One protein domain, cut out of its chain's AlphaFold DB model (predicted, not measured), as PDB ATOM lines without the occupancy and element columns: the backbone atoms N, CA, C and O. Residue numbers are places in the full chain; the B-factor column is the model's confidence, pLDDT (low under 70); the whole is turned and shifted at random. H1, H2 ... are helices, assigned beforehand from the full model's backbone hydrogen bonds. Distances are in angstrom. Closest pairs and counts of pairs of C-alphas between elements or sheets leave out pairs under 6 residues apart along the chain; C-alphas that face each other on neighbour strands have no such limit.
ATOM      1  N   GLU A 298      35.735  38.103 -47.211       80.56
ATOM      2  CA  GLU A 298      36.845  37.382 -46.578       80.56
ATOM      3  C   GLU A 298      36.917  35.908 -47.030       80.56
ATOM      4  O   GLU A 298      38.005  35.413 -47.335       80.56
ATOM      5  N   LEU A 299      35.776  35.216 -47.152       81.38
ATOM      6  CA  LEU A 299      35.701  33.846 -47.674       81.38
ATOM      7  C   LEU A 299      36.111  33.762 -49.152       81.38
ATOM      8  O   LEU A 299      36.868  32.866 -49.532       81.38
ATOM      9  N   LEU A 300      35.633  34.679 -49.997       79.56
ATOM     10  CA  LEU A 300      35.976  34.708 -51.421       79.56
ATOM     11  C   LEU A 300      37.466  34.983 -51.632       79.56
ATOM     12  O   LEU A 300      38.100  34.301 -52.441       79.56
ATOM     13  N   ASP A 301      38.031  35.931 -50.886       83.94
ATOM     14  CA  ASP A 301      39.463  36.229 -50.910       83.94
ATOM     15  C   ASP A 301      40.274  34.989 -50.488       83.94
ATOM     16  O   ASP A 301      41.171  34.565 -51.219       83.94
ATOM     17  N   LEU A 302      39.879  34.316 -49.395       86.56
ATOM     18  CA  LEU A 302      40.477  33.054 -48.937       86.56
ATOM     19  C   LEU A 302      40.438  31.965 -50.024       86.56
ATOM     20  O   LEU A 302      41.470  31.374 -50.350       86.56
ATOM     21  N   VAL A 303      39.267  31.693 -50.609       85.56
ATOM     22  CA  VAL A 303      39.095  30.658 -51.644       85.56
ATOM     23  C   VAL A 303      39.929  30.975 -52.888       85.56
ATOM     24  O   VAL A 303      40.567  30.077 -53.449       85.56
ATOM     25  N   ASN A 304      39.960  32.237 -53.316       85.88
ATOM     26  CA  ASN A 304      40.742  32.670 -54.471       85.88
ATOM     27  C   ASN A 304      42.249  32.552 -54.216       85.88
ATOM     28  O   ASN A 304      42.976  32.066 -55.085       85.88
ATOM     29  N   GLU A 305      42.726  32.922 -53.025       89.38
ATOM     30  CA  GLU A 305      44.129  32.759 -52.637       89.38
ATOM     31  C   GLU A 305      44.557  31.285 -52.579       89.38
ATOM     32  O   GLU A 305      45.643  30.939 -53.058       89.38
ATOM     33  N   LEU A 306      43.706  30.405 -52.038       88.94
ATOM     34  CA  LEU A 306      43.953  28.960 -52.000       88.94
ATOM     35  C   LEU A 306      44.016  28.367 -53.417       88.94
ATOM     36  O   LEU A 306      44.941  27.614 -53.730       88.94
ATOM     37  N   ARG A 307      43.097  28.764 -54.307       85.81
ATOM     38  CA  ARG A 307      43.104  28.345 -55.719       85.81
ATOM     39  C   ARG A 307      44.332  28.849 -56.475       85.81
ATOM     40  O   ARG A 307      44.917  28.091 -57.244       85.81
ATOM     41  N   ALA A 308      44.759  30.092 -56.247       86.62
ATOM     42  CA  ALA A 308      45.951  30.659 -56.885       86.62
ATOM     43  C   ALA A 308      47.243  29.910 -56.506       86.62
ATOM     44  O   ALA A 308      48.209  29.910 -57.266       86.62
ATOM     45  N   LEU A 309      47.252  29.243 -55.348       86.69
ATOM     46  CA  LEU A 309      48.326  28.348 -54.914       86.69
ATOM     47  C   LEU A 309      48.234  26.930 -55.499       86.69
ATOM     48  O   LEU A 309      49.095  26.104 -55.205       86.69
ATOM     49  N   GLY A 310      47.203  26.629 -56.291       83.00
ATOM     50  CA  GLY A 310      46.932  25.285 -56.802       83.00
ATOM     51  C   GLY A 310      46.385  24.316 -55.749       83.00
ATOM     52  O   GLY A 310      46.355  23.113 -55.992       83.00
ATOM     53  N   LEU A 311      45.951  24.805 -54.581       81.81
ATOM     54  CA  LEU A 311      45.422  23.961 -53.510       81.81
ATOM     55  C   LEU A 311      43.951  23.602 -53.784       81.81
ATOM     56  O   LEU A 311      43.166  24.446 -54.213       81.81
ATOM     57  N   GLY A 312      43.573  22.346 -53.516       69.06
ATOM     58  CA  GLY A 312      42.192  21.850 -53.667       69.06
ATOM     59  C   GLY A 312      41.974  20.761 -54.717       69.06
ATOM     60  O   GLY A 312      40.896  20.177 -54.754       69.06
ATOM     61  N   HIS A 313      42.991  20.453 -55.526       68.06
ATOM     62  CA  HIS A 313      42.954  19.363 -56.514       68.06
ATOM     63  C   HIS A 313      43.873  18.180 -56.163       68.06
ATOM     64  O   HIS A 313      43.779  17.121 -56.782       68.06
ATOM     65  N   ASP A 314      44.717  18.342 -55.142       67.50
ATOM     66  CA  ASP A 314      45.666  17.333 -54.673       67.50
ATOM     67  C   ASP A 314      45.078  16.477 -53.538       67.50
ATOM     68  O   ASP A 314      44.201  16.912 -52.791       67.50
ATOM     69  N   SER A 315      45.628  15.277 -53.325       73.50
ATOM     70  CA  SER A 315      45.245  14.350 -52.244       73.50
ATOM     71  C   SER A 315      45.729  14.771 -50.843       73.50
ATOM     72  O   SER A 315      45.916  13.914 -49.979       73.50
ATOM     73  N   LYS A 316      46.007  16.062 -50.623       87.69
ATOM     74  CA  LYS A 316      46.514  16.570 -49.341       87.69
ATOM     75  C   LYS A 316      45.407  16.599 -48.294       87.69
ATOM     76  O   LYS A 316      44.238  16.807 -48.617       87.69
ATOM     77  N   THR A 317      45.785  16.431 -47.034       89.12
ATOM     78  CA  THR A 317      44.898  16.651 -45.885       89.12
ATOM     79  C   THR A 317      44.919  18.114 -45.441       89.12
ATOM     80  O   THR A 317      45.839  18.859 -45.781       89.12
ATOM     81  N   VAL A 318      43.914  18.534 -44.666       88.00
ATOM     82  CA  VAL A 318      43.849  19.880 -44.062       88.00
ATOM     83  C   VAL A 318      45.127  20.215 -43.290       88.00
ATOM     84  O   VAL A 318      45.705  21.277 -43.507       88.00
ATOM     85  N   ASP A 319      45.608  19.298 -42.447       87.44
ATOM     86  CA  ASP A 319      46.801  19.521 -41.621       87.44
ATOM     87  C   ASP A 319      48.066  19.712 -42.472       87.44
ATOM     88  O   ASP A 319      48.887  20.581 -42.181       87.44
ATOM     89  N   GLN A 320      48.201  18.956 -43.569       89.44
ATOM     90  CA  GLN A 320      49.300  19.131 -44.526       89.44
ATOM     91  C   GLN A 320      49.229  20.490 -45.226       89.44
ATOM     92  O   GLN A 320      50.248  21.155 -45.375       89.44
ATOM     93  N   VAL A 321      48.032  20.929 -45.624       90.19
ATOM     94  CA  VAL A 321      47.850  22.243 -46.251       90.19
ATOM     95  C   VAL A 321      48.168  23.374 -45.275       90.19
ATOM     96  O   VAL A 321      48.848  24.326 -45.649       90.19
ATOM     97  N   LEU A 322      47.742  23.272 -44.015       90.50
ATOM     98  CA  LEU A 322      48.070  24.265 -42.989       90.50
ATOM     99  C   LEU A 322      49.577  24.337 -42.715       90.50
ATOM    100  O   LEU A 322      50.115  25.440 -42.586       90.50
ATOM    101  N   ALA A 323      50.262  23.191 -42.681       88.12
ATOM    102  CA  ALA A 323      51.718  23.133 -42.560       88.12
ATOM    103  C   ALA A 323      52.417  23.772 -43.772       88.12
ATOM    104  O   ALA A 323      53.265  24.644 -43.594       88.12
ATOM    105  N   ASP A 324      51.997  23.438 -44.997       88.94
ATOM    106  CA  ASP A 324      52.551  24.016 -46.227       88.94
ATOM    107  C   ASP A 324      52.376  25.545 -46.275       88.94
ATOM    108  O   ASP A 324      53.272  26.284 -46.698       88.94
ATOM    109  N   LEU A 325      51.224  26.054 -45.827       90.19
ATOM    110  CA  LEU A 325      50.969  27.493 -45.737       90.19
ATOM    111  C   LEU A 325      51.864  28.170 -44.688       90.19
ATOM    112  O   LEU A 325      52.362  29.273 -44.926       90.19
ATOM    113  N   ALA A 326      52.108  27.516 -43.550       84.31
ATOM    114  CA  ALA A 326      53.039  28.012 -42.541       84.31
ATOM    115  C   ALA A 326      54.485  28.047 -43.074       84.31
ATOM    116  O   ALA A 326      55.160  29.074 -42.956       84.31
ATOM    117  N   ASP A 327      54.923  26.978 -43.742       85.31
ATOM    118  CA  ASP A 327      56.272  26.833 -44.297       85.31
ATOM    119  C   ASP A 327      56.543  27.808 -45.454       85.31
ATOM    120  O   ASP A 327      57.646  28.343 -45.596       85.31
ATOM    121  N   THR A 328      55.515  28.134 -46.243       84.88
ATOM    122  CA  THR A 328      55.579  29.148 -47.313       84.88
ATOM    123  C   THR A 328      55.420  30.590 -46.811       84.88
ATOM    124  O   THR A 328      55.315  31.517 -47.616       84.88
ATOM    125  N   LYS A 329      55.449  30.810 -45.486       84.69
ATOM    126  CA  LYS A 329      55.263  32.113 -44.815       84.69
ATOM    127  C   LYS A 329      53.916  32.788 -45.109       84.69
ATOM    128  O   LYS A 329      53.779  33.997 -44.928       84.69
ATOM    129  N   LYS A 330      52.896  32.022 -45.505       88.19
ATOM    130  CA  LYS A 330      51.508  32.482 -45.658       88.19
ATOM    131  C   LYS A 330      50.725  32.336 -44.350       88.19
ATOM    132  O   LYS A 330      49.611  31.822 -44.320       88.19
ATOM    133  N   THR A 331      51.307  32.809 -43.248       86.19
ATOM    134  CA  THR A 331      50.777  32.612 -41.890       86.19
ATOM    135  C   THR A 331      49.385  33.215 -41.697       86.19
ATOM    136  O   THR A 331      48.557  32.610 -41.028       86.19
ATOM    137  N   ALA A 332      49.089  34.367 -42.310       86.69
ATOM    138  CA  ALA A 332      47.753  34.966 -42.248       86.69
ATOM    139  C   ALA A 332      46.695  34.073 -42.920       86.69
ATOM    140  O   ALA A 332      45.653  33.811 -42.330       86.69
ATOM    141  N   LEU A 333      47.004  33.532 -44.103       88.31
ATOM    142  CA  LEU A 333      46.121  32.618 -44.829       88.31
ATOM    143  C   LEU A 333      45.901  31.310 -44.054       88.31
ATOM    144  O   LEU A 333      44.772  30.838 -43.950       88.31
ATOM    145  N   ALA A 334      46.969  30.758 -43.464       88.81
ATOM    146  CA  ALA A 334      46.898  29.572 -42.611       88.81
ATOM    147  C   ALA A 334      46.012  29.806 -41.379       88.81
ATOM    148  O   ALA A 334      45.167  28.974 -41.062       88.81
ATOM    149  N   ASN A 335      46.176  30.952 -40.710       87.12
ATOM    150  CA  ASN A 335      45.382  31.312 -39.540       87.12
ATOM    151  C   ASN A 335      43.907  31.510 -39.905       87.12
ATOM    152  O   ASN A 335      43.051  30.958 -39.223       87.12
ATOM    153  N   ASN A 336      43.608  32.226 -40.992       86.19
ATOM    154  CA  ASN A 336      42.233  32.447 -41.445       86.19
ATOM    155  C   ASN A 336      41.539  31.120 -41.784       86.19
ATOM    156  O   ASN A 336      40.434  30.859 -41.312       86.19
ATOM    157  N   LEU A 337      42.215  30.245 -42.539       88.12
ATOM    158  CA  LEU A 337      41.708  28.909 -42.850       88.12
ATOM    159  C   LEU A 337      41.483  28.090 -41.572       88.12
ATOM    160  O   LEU A 337      40.432  27.482 -41.400       88.12
ATOM    161  N   TYR A 338      42.443  28.094 -40.648       87.81
ATOM    162  CA  TYR A 338      42.333  27.366 -39.388       87.81
ATOM    163  C   TYR A 338      41.145  27.842 -38.539       87.81
ATOM    164  O   TYR A 338      40.367  27.018 -38.055       87.81
ATOM    165  N   GLN A 339      40.974  29.157 -38.389       82.94
ATOM    166  CA  GLN A 339      39.857  29.738 -37.642       82.94
ATOM    167  C   GLN A 339      38.508  29.353 -38.258       82.94
ATOM    168  O   GLN A 339      37.580  28.968 -37.548       82.94
ATOM    169  N   LEU A 340      38.409  29.391 -39.584       78.94
ATOM    170  CA  LEU A 340      37.171  29.092 -40.292       78.94
ATOM    171  C   LEU A 340      36.802  27.596 -40.256       78.94
ATOM    172  O   LEU A 340      35.621  27.252 -40.190       78.94
ATOM    173  N   LEU A 341      37.795  26.699 -40.249       80.69
ATOM    174  CA  LEU A 341      37.564  25.252 -40.198       80.69
ATOM    175  C   LEU A 341      37.310  24.721 -38.786       80.69
ATOM    176  O   LEU A 341      36.495  23.815 -38.627       80.69
ATOM    177  N   PHE A 342      38.010  25.239 -37.775       77.38
ATOM    178  CA  PHE A 342      38.026  24.634 -36.436       77.38
ATOM    179  C   PHE A 342      37.432  25.507 -35.335       77.38
ATOM    180  O   PHE A 342      37.098  24.986 -34.270       77.38
ATOM    181  N   GLU A 343      37.340  26.818 -35.552       72.62
ATOM    182  CA  GLU A 343      36.865  27.774 -34.544       72.62
ATOM    183  C   GLU A 343      35.495  28.365 -34.906       72.62
ATOM    184  O   GLU A 343      34.898  29.044 -34.078       72.62
ATOM    185  N   GLY A 344      34.959  28.044 -36.093       62.72
ATOM    186  CA  GLY A 344      33.604  28.424 -36.514       62.72
ATOM    187  C   GLY A 344      33.449  29.913 -36.833       62.72
ATOM    188  O   GLY A 344      32.344  30.439 -36.805       62.72
ATOM    189  N   ASN A 345      34.548  30.608 -37.127       54.78
ATOM    190  CA  ASN A 345      34.608  32.073 -37.158       54.78
ATOM    191  C   ASN A 345      34.089  32.722 -38.467       54.78
ATOM    192  O   ASN A 345      34.500  33.835 -38.784       54.78
ATOM    193  N   GLY A 346      33.250  32.042 -39.266       50.66
ATOM    194  CA  GLY A 346      33.056  32.408 -40.682       50.66
ATOM    195  C   GLY A 346      31.700  32.142 -41.351       50.66
ATOM    196  O   GLY A 346      31.666  32.188 -42.575       50.66
ATOM    197  N   GLY A 347      30.616  31.888 -40.610       51.22
ATOM    198  CA  GLY A 347      29.273  31.655 -41.183       51.22
ATOM    199  C   GLY A 347      28.870  30.178 -41.273       51.22
ATOM    200  O   GLY A 347      29.577  29.313 -40.741       51.22
ATOM    201  N   ASP A 348      27.737  29.909 -41.927       54.16
ATOM    202  CA  ASP A 348      27.134  28.579 -42.038       54.16
ATOM    203  C   ASP A 348      28.044  27.607 -42.792       54.16
ATOM    204  O   ASP A 348      28.539  27.864 -43.894       54.16
ATOM    205  N   GLY A 349      28.329  26.471 -42.156       57.31
ATOM    206  CA  GLY A 349      29.200  25.449 -42.722       57.31
ATOM    207  C   GLY A 349      29.742  24.449 -41.708       57.31
ATOM    208  O   GLY A 349      29.567  24.560 -40.491       57.31
ATOM    209  N   THR A 350      30.446  23.440 -42.217       64.69
ATOM    210  CA  THR A 350      30.966  22.354 -41.383       64.69
ATOM    211  C   THR A 350      32.094  22.855 -40.473       64.69
ATOM    212  O   THR A 350      33.158  23.259 -40.945       64.69
ATOM    213  N   THR A 351      31.911  22.781 -39.151       70.69
ATOM    214  CA  THR A 351      33.040  22.888 -38.209       70.69
ATOM    215  C   THR A 351      33.704  21.521 -38.072       70.69
ATOM    216  O   THR A 351      33.078  20.549 -37.645       70.69
ATOM    217  N   TYR A 352      34.978  21.443 -38.433       74.38
ATOM    218  CA  TYR A 352      35.757  20.211 -38.435       74.38
ATOM    219  C   TYR A 352      36.433  19.950 -37.080       74.38
ATOM    220  O   TYR A 352      36.611  20.848 -36.258       74.38
ATOM    221  N   PHE A 353      36.848  18.701 -36.847       71.62
ATOM    222  CA  PHE A 353      37.586  18.302 -35.645       71.62
ATOM    223  C   PHE A 353      39.078  18.270 -35.927       71.62
ATOM    224  O   PHE A 353      39.523  17.731 -36.940       71.62
ATOM    225  N   LYS A 354      39.857  18.813 -34.991       75.44
ATOM    226  CA  LYS A 354      41.319  18.764 -35.046       75.44
ATOM    227  C   LYS A 354      41.799  17.315 -34.946       75.44
ATOM    228  O   LYS A 354      41.260  16.542 -34.155       75.44
ATOM    229  N   GLY A 355      42.835  16.974 -35.710       69.69
ATOM    230  CA  GLY A 355      43.463  15.649 -35.679       69.69
ATOM    231  C   GLY A 355      42.677  14.543 -36.390       69.69
ATOM    232  O   GLY A 355      42.987  13.369 -36.201       69.69
ATOM    233  N   VAL A 356      41.667  14.897 -37.191       77.12
ATOM    234  CA  VAL A 356      40.999  13.975 -38.117       77.12
ATOM    235  C   VAL A 356      41.607  14.157 -39.506       77.12
ATOM    236  O   VAL A 356      41.740  15.283 -39.984       77.12
ATOM    237  N   GLU A 357      41.951  13.056 -40.179       81.56
ATOM    238  CA  GLU A 357      42.440  13.095 -41.560       81.56
ATOM    239  C   GLU A 357      41.310  13.492 -42.519       81.56
ATOM    240  O   GLU A 357      40.530  12.662 -42.986       81.56
ATOM    241  N   ILE A 358      41.212  14.789 -42.802       81.38
ATOM    242  CA  ILE A 358      40.202  15.356 -43.695       81.38
ATOM    243  C   ILE A 358      40.877  15.699 -45.028       81.38
ATOM    244  O   ILE A 358      41.789  16.534 -45.037       81.38
ATOM    245  N   PRO A 359      40.464  15.105 -46.163       87.31
ATOM    246  CA  PRO A 359      41.018  15.473 -47.460       87.31
ATOM    247  C   PRO A 359      40.630  16.909 -47.829       87.31
ATOM    248  O   PRO A 359      39.457  17.287 -47.795       87.31
ATOM    249  N   PHE A 360      41.615  17.709 -48.227       88.19
ATOM    250  CA  PHE A 360      41.432  19.137 -48.473       88.19
ATOM    251  C   PHE A 360      40.553  19.428 -49.694       88.19
ATOM    252  O   PHE A 360      39.911  20.467 -49.746       88.19
ATOM    253  N   ALA A 361      40.456  18.500 -50.651       84.69
ATOM    254  CA  ALA A 361      39.531  18.624 -51.778       84.69
ATOM    255  C   ALA A 361      38.059  18.712 -51.325       84.69
ATOM    256  O   ALA A 361      37.294  19.496 -51.883       84.69
ATOM    257  N   PHE A 362      37.669  17.966 -50.281       82.00
ATOM    258  CA  PHE A 362      36.326  18.077 -49.699       82.00
ATOM    259  C   PHE A 362      36.130  19.415 -48.998       82.00
ATOM    260  O   PHE A 362      35.090  20.036 -49.168       82.00
ATOM    261  N   VAL A 363      37.143  19.879 -48.266       85.31
ATOM    262  CA  VAL A 363      37.103  21.191 -47.613       85.31
ATOM    263  C   VAL A 363      37.000  22.308 -48.640       85.31
ATOM    264  O   VAL A 363      36.191  23.204 -48.481       85.31
ATOM    265  N   MET A 364      37.751  22.245 -49.736       85.50
ATOM    266  CA  MET A 364      37.655  23.245 -50.796       85.50
ATOM    267  C   MET A 364      36.286  23.267 -51.462       85.50
ATOM    268  O   MET A 364      35.851  24.340 -51.865       85.50
ATOM    269  N   LYS A 365      35.614  22.115 -51.574       79.19
ATOM    270  CA  LYS A 365      34.224  22.058 -52.021       79.19
ATOM    271  C   LYS A 365      33.288  22.700 -50.988       79.19
ATOM    272  O   LYS A 365      32.547  23.595 -51.359       79.19
ATOM    273  N   ASP A 366      33.398  22.328 -49.711       78.12
ATOM    274  CA  ASP A 366      32.616  22.910 -48.605       78.12
ATOM    275  C   ASP A 366      32.778  24.439 -48.544       78.12
ATOM    276  O   ASP A 366      31.789  25.155 -48.598       78.12
ATOM    277  N   LEU A 367      34.004  24.970 -48.569       80.56
ATOM    278  CA  LEU A 367      34.282  26.418 -48.600       80.56
ATOM    279  C   LEU A 367      33.662  27.140 -49.811       80.56
ATOM    280  O   LEU A 367      33.352  28.326 -49.736       80.56
ATOM    281  N   GLN A 368      33.504  26.435 -50.932       77.75
ATOM    282  CA  GLN A 368      32.839  26.917 -52.149       77.75
ATOM    283  C   GLN A 368      31.327  26.668 -52.139       77.75
ATOM    284  O   GLN A 368      30.656  26.924 -53.131       77.75
ATOM    285  N   GLU A 369      30.779  26.137 -51.062       69.50
ATOM    286  CA  GLU A 369      29.342  25.935 -50.901       69.50
ATOM    287  C   GLU A 369      28.813  26.714 -49.693       69.50
ATOM    288  O   GLU A 369      27.626  27.019 -49.673       69.50
TER     289      GLU A 369
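Overview. This is residues 298 to 369 of the 554 residues of the protein "Phosphocholine hydrolase Lem3" of Legionella massiliensis (UniProt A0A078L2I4). A small, rounded all-helix domain: the longest helix, H3, and H2 fold back on each other as a helical hairpin, and on one side of this hairpin lie H1 and H4, loosely joined to it and to each other. A long loop, residues 344 to 359, swings round the outside from the end of H3 to the start of H4. The printed part has 72 residues, with four named helices in the order H1, H2, H3, H4 and no named strand. The whole is compact, with a radius of gyration of the C-alphas of 10.9 A, and its C-alphas span 28 by 25 by 20 A along their three main axes.

Along the chain. Find C-alpha 331 at (50.777, 32.612, -41.890); from there H3, residues 331 to 343, runs 16.5 A to C-alpha 343 at (36.865, 27.774, -34.544). Just before it in the chain look for H2, residues 318 to 327, which is 14.2 A long. Go back to C-alpha 298 at (36.845, 37.382, -46.578), where H1 begins; it holds residues 298 to 308 and is 15.3 A long. Last comes H4, residues 360 to 367, 10.2 A long, ending at C-alpha 367 at (34.282, 26.418, -48.600).

Arrangement. Start at H3, which touches H2 with the C-alphas of Ala 334 and Leu 322 closest, at 5.4 A. The two form a hairpin, at a shallow tilt of 23 degrees, opposite ways. H3 and H1 only just touch, with 3 pairs of C-alphas within 8 A, and H3 does so with residues 333 to 337 alone; Leu 333 and Leu 302 have the closest C-alphas, 7.0 A apart. Their tilt is steep, 59 degrees, opposite ways. H1 and H4 also only just touch, with 3 such pairs, the closest C-alphas being those of Val 303 and Leu 367 at 7.1 A; they run opposite ways at a shallow tilt of 32 degrees, only just short of steep. H2 and H4 only just touch, again with 3 such pairs, and stand about perpendicular at 85 degrees; look at the C-alphas of Val 318 and Phe 360, their closest, 5.1 A apart. The helix packing is part aligned, part crossed, two of these four pairs being at a shallow tilt. H1 and H2 are apart, and H3 and H4 are only just apart, their closest C-alphas at 8.5 A. In H1, H2, H3 and H4 every O i to N i+4 pair is within hydrogen-bond range.

Size, cuts and confidence. The C-alphas farthest apart are those of Asp 327 and Asp 348, 29.3 A. The printed part has no cut. H2 to H3 is a tight link of 3 residues, H1 to H2 a short one of 9, and H3 to H4 a long one of 16. The mean pLDDT of the printed part is 80.1; look for values under 70 at residues 312 to 314, residues 344 to 350, residue 355 and residue 369.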